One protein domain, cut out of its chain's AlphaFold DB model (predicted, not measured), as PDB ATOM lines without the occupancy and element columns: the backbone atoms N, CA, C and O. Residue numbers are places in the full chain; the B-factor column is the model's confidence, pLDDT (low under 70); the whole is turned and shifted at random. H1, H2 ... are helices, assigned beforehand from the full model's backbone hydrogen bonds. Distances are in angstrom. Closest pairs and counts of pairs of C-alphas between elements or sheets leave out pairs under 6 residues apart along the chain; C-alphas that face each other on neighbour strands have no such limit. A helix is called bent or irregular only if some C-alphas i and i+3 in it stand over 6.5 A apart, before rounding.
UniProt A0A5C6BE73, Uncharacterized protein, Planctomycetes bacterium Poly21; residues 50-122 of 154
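What this domain is: This is residues 50 to 122 of the 154 residues of an uncharacterized protein of Planctomycetes bacterium Poly21 (UniProt A0A5C6BE73). Three helices form a small layered body in which H2 lies between H1 and H3, while the far end of long H3, residues 112 to 121, sticks out as an arm. A long loop, residues 63 to 78, leads from H1 back to the beginning of H2. The 73 printed residues hold H1, H2 and H3 in that order, all helix, only just compact, close to loose, with radius of gyration of the C-alphas 13.1 A and spans of 40 by 23 by 19 A.

Where its parts are: H1, residues 50 to 62, begins at C-alpha 50 (33.386, -1.147, -11.942) and is 18.6 A long. H2, residues 79 to 92, is 20.0 A long. H3, residues 96 to 121, is 32.9 A long, ends at C-alpha 121 (56.222, -1.627, -5.437) and has a kink of 46 degrees near residue 103. H3 is neither bent nor irregular, but only just: C-alphas 102 and 105 are 6.4 A apart.

How they stand to each other: H1 and H2 touch, closest at the C-alphas of Cys 56 and Ile 82, 6.4 A, with a shallow tilt of 28 degrees, the same way. H2 and H3 form a helical hairpin and touch, H3 with residues 96 to 107 alone, closest at the C-alphas of Cys 85 and Ala 99, 5.5 A, at a shallow tilt of 24 degrees, opposite ways. H1 and H3 are apart. Every O i to N i+4 pair is within hydrogen-bond range in H1 and H2, and 16 of 22 in H3.

The domain as a whole: The C-alphas farthest apart, those of Asp 93 and Arg 122, are 41.2 A apart. The printed part has no cut. The link H1 to H2 is long, H2 to H3 tight. Confidence is under 70 in residues 67 to 77, 104 to 114 and 121 to 122.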
ATOM      1  N   GLU A  50      33.745  -1.127 -10.525       70.00
ATOM      2  CA  GLU A  50      33.386  -1.147 -11.942       70.00
ATOM      3  C   GLU A  50      34.150  -2.227 -12.729       70.00
ATOM      4  O   GLU A  50      33.580  -2.917 -13.573       70.00
ATOM      5  N   GLU A  51      35.438  -2.417 -12.435       72.25
ATOM      6  CA  GLU A  51      36.255  -3.480 -13.029       72.25
ATOM      7  C   GLU A  51      35.827  -4.855 -12.508       72.25
ATOM      8  O   GLU A  51      35.779  -5.810 -13.282       72.25
ATOM      9  N   LYS A  52      35.462  -4.965 -11.220       74.56
ATOM     10  CA  LYS A  52      34.889  -6.198 -10.651       74.56
ATOM     11  C   LYS A  52      33.615  -6.589 -11.389       74.56
ATOM     12  O   LYS A  52      33.504  -7.734 -11.815       74.56
ATOM     13  N   ASP A  53      32.704  -5.641 -11.598       74.94
ATOM     14  CA  ASP A  53      31.447  -5.878 -12.311       74.94
ATOM     15  C   ASP A  53      31.692  -6.310 -13.766       74.94
ATOM     16  O   ASP A  53      31.074  -7.265 -14.244       74.94
ATOM     17  N   ALA A  54      32.645  -5.676 -14.458       81.06
ATOM     18  CA  ALA A  54      33.026  -6.058 -15.817       81.06
ATOM     19  C   ALA A  54      33.619  -7.477 -15.882       81.06
ATOM     20  O   ALA A  54      33.225  -8.278 -16.730       81.06
ATOM     21  N   ILE A  55      34.529  -7.815 -14.963       81.69
ATOM     22  CA  ILE A  55      35.147  -9.144 -14.874       81.69
ATOM     23  C   ILE A  55      34.094 -10.206 -14.535       81.69
ATOM     24  O   ILE A  55      34.057 -11.266 -15.162       81.69
ATOM     25  N   CYS A  56      33.211  -9.916 -13.578       78.94
ATOM     26  CA  CYS A  56      32.088 -10.775 -13.217       78.94
ATOM     27  C   CYS A  56      31.187 -11.046 -14.420       78.94
ATOM     28  O   CYS A  56      30.818 -12.195 -14.643       78.94
ATOM     29  N   ARG A  57      30.862 -10.024 -15.218       80.75
ATOM     30  CA  ARG A  57      30.055 -10.191 -16.432       80.75
ATOM     31  C   ARG A  57      30.716 -11.142 -17.430       80.75
ATOM     32  O   ARG A  57      30.077 -12.098 -17.848       80.75
ATOM     33  N   ILE A  58      32.000 -10.938 -17.734       85.75
ATOM     34  CA  ILE A  58      32.749 -11.788 -18.677       85.75
ATOM     35  C   ILE A  58      32.730 -13.255 -18.234       85.75
ATOM     36  O   ILE A  58      32.487 -14.147 -19.043       85.75
ATOM     37  N   TYR A  59      32.985 -13.524 -16.951       82.75
ATOM     38  CA  TYR A  59      33.002 -14.901 -16.458       82.75
ATOM     39  C   TYR A  59      31.605 -15.508 -16.321       82.75
ATOM     40  O   TYR A  59      31.463 -16.710 -16.521       82.75
ATOM     41  N   ARG A  60      30.574 -14.713 -16.030       80.56
ATOM     42  CA  ARG A  60      29.187 -15.198 -16.040       80.56
ATOM     43  C   ARG A  60      28.742 -15.613 -17.433       80.56
ATOM     44  O   ARG A  60      28.148 -16.676 -17.554       80.56
ATOM     45  N   ASP A  61      29.096 -14.827 -18.450       82.31
ATOM     46  CA  ASP A  61      28.827 -15.165 -19.848       82.31
ATOM     47  C   ASP A  61      29.586 -16.442 -20.258       82.31
ATOM     48  O   ASP A  61      29.029 -17.302 -20.932       82.31
ATOM     49  N   LEU A  62      30.835 -16.613 -19.805       84.88
ATOM     50  CA  LEU A  62      31.661 -17.784 -20.135       84.88
ATOM     51  C   LEU A  62      31.149 -19.098 -19.522       84.88
ATOM     52  O   LEU A  62      31.281 -20.149 -20.142       84.88
ATOM     53  N   TYR A  63      30.642 -19.049 -18.290       82.06
ATOM     54  CA  TYR A  63      30.181 -20.227 -17.546       82.06
ATOM     55  C   TYR A  63      28.651 -20.389 -17.559       82.06
ATOM     56  O   TYR A  63      28.135 -21.227 -16.827       82.06
ATOM     57  N   GLU A  64      27.936 -19.576 -18.347       81.00
ATOM     58  CA  GLU A  64      26.470 -19.594 -18.487       81.00
ATOM     59  C   GLU A  64      25.720 -19.528 -17.140       81.00
ATOM     60  O   GLU A  64      24.664 -20.127 -16.938       81.00
ATOM     61  N   ILE A  65      26.272 -18.782 -16.177       75.06
ATOM     62  CA  ILE A  65      25.718 -18.696 -14.822       75.06
ATOM     63  C   ILE A  65      24.598 -17.656 -14.788       75.06
ATOM     64  O   ILE A  65      24.813 -16.487 -15.118       75.06
ATOM     65  N   ASP A  66      23.432 -18.054 -14.278       71.94
ATOM     66  CA  ASP A  66      22.269 -17.177 -14.178       71.94
ATOM     67  C   ASP A  66      22.579 -15.846 -13.429       71.94
ATOM     68  O   ASP A  66      23.123 -15.840 -12.307       71.94
ATOM     69  N   PRO A  67      22.253 -14.686 -14.035       63.97
ATOM     70  CA  PRO A  67      22.578 -13.372 -13.488       63.97
ATOM     71  C   PRO A  67      21.689 -12.965 -12.306       63.97
ATOM     72  O   PRO A  67      22.070 -12.068 -11.554       63.97
ATOM     73  N   SER A  68      20.537 -13.615 -12.093       57.84
ATOM     74  CA  SER A  68      19.599 -13.274 -11.011       57.84
ATOM     75  C   SER A  68      20.099 -13.703  -9.629       57.84
ATOM     76  O   SER A  68      19.671 -13.163  -8.604       57.84
ATOM     77  N   ARG A  69      21.052 -14.644  -9.575       58.91
ATOM     78  CA  ARG A  69      21.655 -15.117  -8.325       58.91
ATOM     79  C   ARG A  69      22.667 -14.081  -7.829       58.91
ATOM     80  O   ARG A  69      23.831 -14.073  -8.238       58.91
ATOM     81  N   SER A  70      22.210 -13.158  -6.987       54.03
ATOM     82  CA  SER A  70      23.030 -12.057  -6.479       54.03
ATOM     83  C   SER A  70      24.229 -12.561  -5.666       54.03
ATOM     84  O   SER A  70      24.108 -13.410  -4.776       54.03
ATOM     85  N   ILE A  71      25.408 -12.022  -5.984       60.16
ATOM     86  CA  ILE A  71      26.578 -12.102  -5.115       60.16
ATOM     87  C   ILE A  71      26.336 -11.077  -4.018       60.16
ATOM     88  O   ILE A  71      26.250  -9.875  -4.251       60.16
ATOM     89  N   SER A  72      26.124 -11.573  -2.816       53.16
ATOM     90  CA  SER A  72      26.065 -10.753  -1.619       53.16
ATOM     91  C   SER A  72      27.396 -10.942  -0.903       53.16
ATOM     92  O   SER A  72      27.643 -12.052  -0.422       53.16
ATOM     93  N   ASP A  73      28.179  -9.865  -0.843       58.38
ATOM     94  CA  ASP A  73      29.478  -9.706  -0.166       58.38
ATOM     95  C   ASP A  73      30.715  -9.785  -1.094       58.38
ATOM     96  O   ASP A  73      31.423 -10.788  -1.160       58.38
ATOM     97  N   ASP A  74      30.954  -8.687  -1.827       61.44
ATOM     98  CA  ASP A  74      32.048  -8.485  -2.807       61.44
ATOM     99  C   ASP A  74      33.259  -7.705  -2.240       61.44
ATOM    100  O   ASP A  74      34.133  -7.235  -2.988       61.44
ATOM    101  N   THR A  75      33.310  -7.524  -0.916       61.28
ATOM    102  CA  THR A  75      34.183  -6.538  -0.256       61.28
ATOM    103  C   THR A  75      35.669  -6.744  -0.599       61.28
ATOM    104  O   THR A  75      36.321  -5.800  -1.047       61.28
ATOM    105  N   ASP A  76      36.163  -7.989  -0.600       63.62
ATOM    106  CA  ASP A  76      37.594  -8.305  -0.802       63.62
ATOM    107  C   ASP A  76      37.903  -9.155  -2.049       63.62
ATOM    108  O   ASP A  76      38.977  -9.747  -2.185       63.62
ATOM    109  N   TRP A  77      36.966  -9.252  -2.993       69.62
ATOM    110  CA  TRP A  77      37.161 -10.129  -4.148       69.62
ATOM    111  C   TRP A  77      38.183  -9.547  -5.128       69.62
ATOM    112  O   TRP A  77      38.034  -8.441  -5.643       69.62
ATOM    113  N   THR A  78      39.227 -10.323  -5.416       72.19
ATOM    114  CA  THR A  78      40.160 -10.057  -6.521       72.19
ATOM    115  C   THR A  78      39.648 -10.731  -7.798       72.19
ATOM    116  O   THR A  78      38.943 -11.735  -7.720       72.19
ATOM    117  N   GLY A  79      40.042 -10.265  -8.990       71.62
ATOM    118  CA  GLY A  79      39.673 -10.913 -10.263       71.62
ATOM    119  C   GLY A  79      39.978 -12.422 -10.315       71.62
ATOM    120  O   GLY A  79      39.196 -13.203 -10.857       71.62
ATOM    121  N   ALA A  80      41.055 -12.865  -9.657       74.06
ATOM    122  CA  ALA A  80      41.388 -14.285  -9.500       74.06
ATOM    123  C   ALA A  80      40.369 -15.070  -8.645       74.06
ATOM    124  O   ALA A  80      40.119 -16.250  -8.901       74.06
ATOM    125  N   VAL A  81      39.756 -14.413  -7.656       77.38
ATOM    126  CA  VAL A  81      38.712 -14.980  -6.787       77.38
ATOM    127  C   VAL A  81      37.411 -15.111  -7.558       77.38
ATOM    128  O   VAL A  81      36.796 -16.171  -7.511       77.38
ATOM    129  N   ILE A  82      37.039 -14.088  -8.337       78.81
ATOM    130  CA  ILE A  82      35.857 -14.113  -9.213       78.81
ATOM    131  C   ILE A  82      35.955 -15.291 -10.188       78.81
ATOM    132  O   ILE A  82      35.032 -16.103 -10.274       78.81
ATOM    133  N   LYS A  83      37.106 -15.446 -10.859       80.56
ATOM    134  CA  LYS A  83      37.355 -16.566 -11.776       80.56
ATOM    135  C   LYS A  83      37.253 -17.918 -11.069       80.56
ATOM    136  O   LYS A  83      36.569 -18.807 -11.567       80.56
ATOM    137  N   SER A  84      37.921 -18.073  -9.925       79.31
ATOM    138  CA  SER A  84      37.916 -19.327  -9.158       79.31
ATOM    139  C   SER A  84      36.519 -19.673  -8.637       79.31
ATOM    140  O   SER A  84      36.121 -20.830  -8.682       79.31
ATOM    141  N   CYS A  85      35.750 -18.678  -8.196       81.62
ATOM    142  CA  CYS A  85      34.374 -18.846  -7.736       81.62
ATOM    143  C   CYS A  85      33.456 -19.317  -8.872       81.62
ATOM    144  O   CYS A  85      32.743 -20.306  -8.705       81.62
ATOM    145  N   CYS A  86      33.524 -18.673 -10.044       81.19
ATOM    146  CA  CYS A  86      32.749 -19.086 -11.218       81.19
ATOM    147  C   CYS A  86      33.156 -20.488 -11.692       81.19
ATOM    148  O   CYS A  86      32.302 -21.316 -11.986       81.19
ATOM    149  N   HIS A  87      34.458 -20.786 -11.678       84.00
ATOM    150  CA  HIS A  87      34.976 -22.104 -12.029       84.00
ATOM    151  C   HIS A  87      34.482 -23.204 -11.075       84.00
ATOM    152  O   HIS A  87      34.010 -24.243 -11.523       84.00
ATOM    153  N   LEU A  88      34.530 -22.968  -9.758       82.94
ATOM    154  CA  LEU A  88      34.024 -23.909  -8.753       82.94
ATOM    155  C   LEU A  88      32.506 -24.081  -8.828       82.94
ATOM    156  O   LEU A  88      32.007 -25.181  -8.606       82.94
ATOM    157  N   SER A  89      31.774 -23.009  -9.137       82.56
ATOM    158  CA  SER A  89      30.322 -23.054  -9.328       82.56
ATOM    159  C   SER A  89      29.949 -23.940 -10.515       82.56
ATOM    160  O   SER A  89      29.083 -24.791 -10.353       82.56
ATOM    161  N   ALA A  90      30.657 -23.813 -11.643       83.12
ATOM    162  CA  ALA A  90      30.459 -24.657 -12.821       83.12
ATOM    163  C   ALA A  90      30.864 -26.125 -12.592       83.12
ATOM    164  O   ALA A  90      30.269 -27.024 -13.168       83.12
ATOM    165  N   LEU A  91      31.873 -26.386 -11.754       84.94
ATOM    166  CA  LEU A  91      32.322 -27.754 -11.461       84.94
ATOM    167  C   LEU A  91      31.426 -28.505 -10.471       84.94
ATOM    168  O   LEU A  91      31.339 -29.727 -10.536       84.94
ATOM    169  N   LEU A  92      30.843 -27.796  -9.502       82.88
ATOM    170  CA  LEU A  92      30.110 -28.396  -8.383       82.88
ATOM    171  C   LEU A  92      28.592 -28.169  -8.472       82.88
ATOM    172  O   LEU A  92      27.876 -28.575  -7.558       82.88
ATOM    173  N   ASP A  93      28.111 -27.470  -9.507       79.88
ATOM    174  CA  ASP A  93      26.719 -27.011  -9.663       79.88
ATOM    175  C   ASP A  93      26.175 -26.282  -8.414       79.88
ATOM    176  O   ASP A  93      24.995 -26.331  -8.052       79.88
ATOM    177  N   LEU A  94      27.063 -25.574  -7.708       79.81
ATOM    178  CA  LEU A  94      26.739 -24.847  -6.483       79.81
ATOM    179  C   LEU A  94      26.377 -23.394  -6.773       79.81
ATOM    180  O   LEU A  94      26.845 -22.776  -7.726       79.81
ATOM    181  N   SER A  95      25.605 -22.791  -5.867       78.44
ATOM    182  CA  SER A  95      25.406 -21.339  -5.876       78.44
ATOM    183  C   SER A  95      26.730 -20.587  -5.711       78.44
ATOM    184  O   SER A  95      27.562 -20.992  -4.897       78.44
ATOM    185  N   LEU A  96      26.878 -19.440  -6.382       76.38
ATOM    186  CA  LEU A  96      28.037 -18.547  -6.224       76.38
ATOM    187  C   LEU A  96      28.319 -18.203  -4.753       76.38
ATOM    188  O   LEU A  96      29.471 -18.151  -4.340       76.38
ATOM    189  N   ARG A  97      27.277 -18.058  -3.924       77.00
ATOM    190  CA  ARG A  97      27.420 -17.824  -2.477       77.00
ATOM    191  C   ARG A  97      28.091 -18.996  -1.751       77.00
ATOM    192  O   ARG A  97      28.865 -18.777  -0.825       77.00
ATOM    193  N   LEU A  98      27.783 -20.236  -2.132       75.38
ATOM    194  CA  LEU A  98      28.402 -21.433  -1.549       75.38
ATOM    195  C   LEU A  98      29.828 -21.634  -2.073       75.38
ATOM    196  O   LEU A  98      30.714 -21.956  -1.287       75.38
ATOM    197  N   ALA A  99      30.068 -21.378  -3.360       78.38
ATOM    198  CA  ALA A  99      31.407 -21.411  -3.945       78.38
ATOM    199  C   ALA A  99      32.333 -20.349  -3.316       78.38
ATOM    200  O   ALA A  99      33.482 -20.644  -2.983       78.38
ATOM    201  N   ALA A 100      31.810 -19.147  -3.049       74.62
ATOM    202  CA  ALA A 100      32.543 -18.060  -2.406       74.62
ATOM    203  C   ALA A 100      33.080 -18.440  -1.019       74.62
ATOM    204  O   ALA A 100      34.215 -18.106  -0.698       74.62
ATOM    205  N   LYS A 101      32.332 -19.211  -0.220       76.19
ATOM    206  CA  LYS A 101      32.798 -19.666   1.105       76.19
ATOM    207  C   LYS A 101      34.094 -20.483   1.047       76.19
ATOM    208  O   LYS A 101      34.843 -20.480   2.017       76.19
ATOM    209  N   ASN A 102      34.363 -21.147  -0.077       73.12
ATOM    210  CA  ASN A 102      35.580 -21.932  -0.286       73.12
ATOM    211  C   ASN A 102      36.696 -21.123  -0.966       73.12
ATOM    212  O   ASN A 102      37.871 -21.351  -0.698       73.12
ATOM    213  N   ALA A 103      36.343 -20.164  -1.828       70.94
ATOM    214  CA  ALA A 103      37.310 -19.331  -2.545       70.94
ATOM    215  C   ALA A 103      37.859 -18.162  -1.698       70.94
ATOM    216  O   ALA A 103      39.015 -17.769  -1.854       70.94
ATOM    217  N   VAL A 104      37.051 -17.611  -0.785       64.88
ATOM    218  CA  VAL A 104      37.405 -16.441   0.041       64.88
ATOM    219  C   VAL A 104      38.562 -16.704   1.022       64.88
ATOM    220  O   VAL A 104      39.448 -15.856   1.092       64.88
ATOM    221  N   PRO A 105      38.666 -17.849   1.725       58.78
ATOM    222  CA  PRO A 105      39.803 -18.116   2.615       58.78
ATOM    223  C   PRO A 105      41.157 -18.095   1.889       58.78
ATOM    224  O   PRO A 105      42.158 -17.650   2.446       58.78
ATOM    225  N   VAL A 106      41.180 -18.521   0.620       61.94
ATOM    226  CA  VAL A 106      42.380 -18.471  -0.230       61.94
ATOM    227  C   VAL A 106      42.723 -17.024  -0.595       61.94
ATOM    228  O   VAL A 106      43.887 -16.637  -0.543       61.94
ATOM    229  N   ALA A 107      41.713 -16.205  -0.895       59.06
ATOM    230  CA  ALA A 107      41.886 -14.784  -1.187       59.06
ATOM    231  C   ALA A 107      42.481 -14.015   0.002       59.06
ATOM    232  O   ALA A 107      43.441 -13.262  -0.164       59.06
ATOM    233  N   VAL A 108      41.948 -14.257   1.202       61.16
ATOM    234  CA  VAL A 108      42.400 -13.621   2.447       61.16
ATOM    235  C   VAL A 108      43.821 -14.062   2.811       61.16
ATOM    236  O   VAL A 108      44.624 -13.247   3.244       61.16
ATOM    237  N   ALA A 109      44.196 -15.320   2.565       57.94
ATOM    238  CA  ALA A 109      45.582 -15.756   2.761       57.94
ATOM    239  C   ALA A 109      46.558 -15.065   1.789       57.94
ATOM    240  O   ALA A 109      47.706 -14.780   2.133       57.94
ATOM    241  N   THR A 110      46.112 -14.769   0.565       57.41
ATOM    242  CA  THR A 110      46.940 -14.041  -0.404       57.41
ATOM    243  C   THR A 110      46.998 -12.540  -0.147       57.41
ATOM    244  O   THR A 110      48.002 -11.936  -0.515       57.41
ATOM    245  N   SER A 111      46.002 -11.924   0.503       61.94
ATOM    246  CA  SER A 111      45.969 -10.467   0.699       61.94
ATOM    247  C   SER A 111      47.156  -9.952   1.520       61.94
ATOM    248  O   SER A 111      47.761  -8.960   1.126       61.94
ATOM    249  N   GLU A 112      47.604 -10.681   2.547       65.12
ATOM    250  CA  GLU A 112      48.802 -10.305   3.318       65.12
ATOM    251  C   GLU A 112      50.067 -10.269   2.436       65.12
ATOM    252  O   GLU A 112      50.898  -9.360   2.521       65.12
ATOM    253  N   SER A 113      50.209 -11.245   1.533       65.75
ATOM    254  CA  SER A 113      51.317 -11.273   0.568       65.75
ATOM    255  C   SER A 113      51.209 -10.133  -0.451       65.75
ATOM    256  O   SER A 113      52.223  -9.611  -0.919       65.75
ATOM    257  N   MET A 114      49.984  -9.707  -0.767       67.50
ATOM    258  CA  MET A 114      49.706  -8.602  -1.683       67.50
ATOM    259  C   MET A 114      50.064  -7.263  -1.061       67.50
ATOM    260  O   MET A 114      50.712  -6.454  -1.717       67.50
ATOM    261  N   ASP A 115      49.734  -7.053   0.211       71.62
ATOM    262  CA  ASP A 115      50.091  -5.840   0.946       71.62
ATOM    263  C   ASP A 115      51.608  -5.665   1.050       71.62
ATOM    264  O   ASP A 115      52.137  -4.579   0.795       71.62
ATOM    265  N   ARG A 116      52.341  -6.755   1.316       72.38
ATOM    266  CA  ARG A 116      53.814  -6.751   1.296       72.38
ATOM    267  C   ARG A 116      54.359  -6.339  -0.073       72.38
ATOM    268  O   ARG A 116      55.271  -5.514  -0.152       72.38
ATOM    269  N   LEU A 117      53.775  -6.861  -1.151       71.50
ATOM    270  CA  LEU A 117      54.169  -6.506  -2.513       71.50
ATOM    271  C   LEU A 117      53.795  -5.047  -2.856       71.50
ATOM    272  O   LEU A 117      54.559  -4.380  -3.553       71.50
ATOM    273  N   ARG A 118      52.678  -4.516  -2.324       72.94
ATOM    274  CA  ARG A 118      52.236  -3.116  -2.529       72.94
ATOM    275  C   ARG A 118      53.179  -2.138  -1.875       72.94
ATOM    276  O   ARG A 118      53.550  -1.148  -2.504       72.94
ATOM    277  N   SER A 119      53.626  -2.468  -0.671       74.06
ATOM    278  CA  SER A 119      54.649  -1.700   0.023       74.06
ATOM    279  C   SER A 119      55.969  -1.675  -0.760       74.06
ATOM    280  O   SER A 119      56.537  -0.605  -0.968       74.06
ATOM    281  N   TRP A 120      56.419  -2.818  -1.295       74.06
ATOM    282  CA  TRP A 120      57.654  -2.895  -2.089       74.06
ATOM    283  C   TRP A 120      57.571  -2.159  -3.440       74.06
ATOM    284  O   TRP A 120      58.532  -1.514  -3.861       74.06
ATOM    285  N   ALA A 121      56.425  -2.238  -4.122       66.81
ATOM    286  CA  ALA A 121      56.222  -1.627  -5.437       66.81
ATOM    287  C   ALA A 121      56.093  -0.092  -5.385       66.81
ATOM    288  O   ALA A 121      56.280   0.588  -6.403       66.81
ATOM    289  N   ARG A 122      55.774   0.471  -4.210       69.50
ATOM    290  CA  ARG A 122      55.577   1.910  -4.005       69.50
ATOM    291  C   ARG A 122      56.831   2.693  -4.397       69.50
ATOM    292  O   ARG A 122      57.906   2.498  -3.842       69.50
TER     293      ARG A 122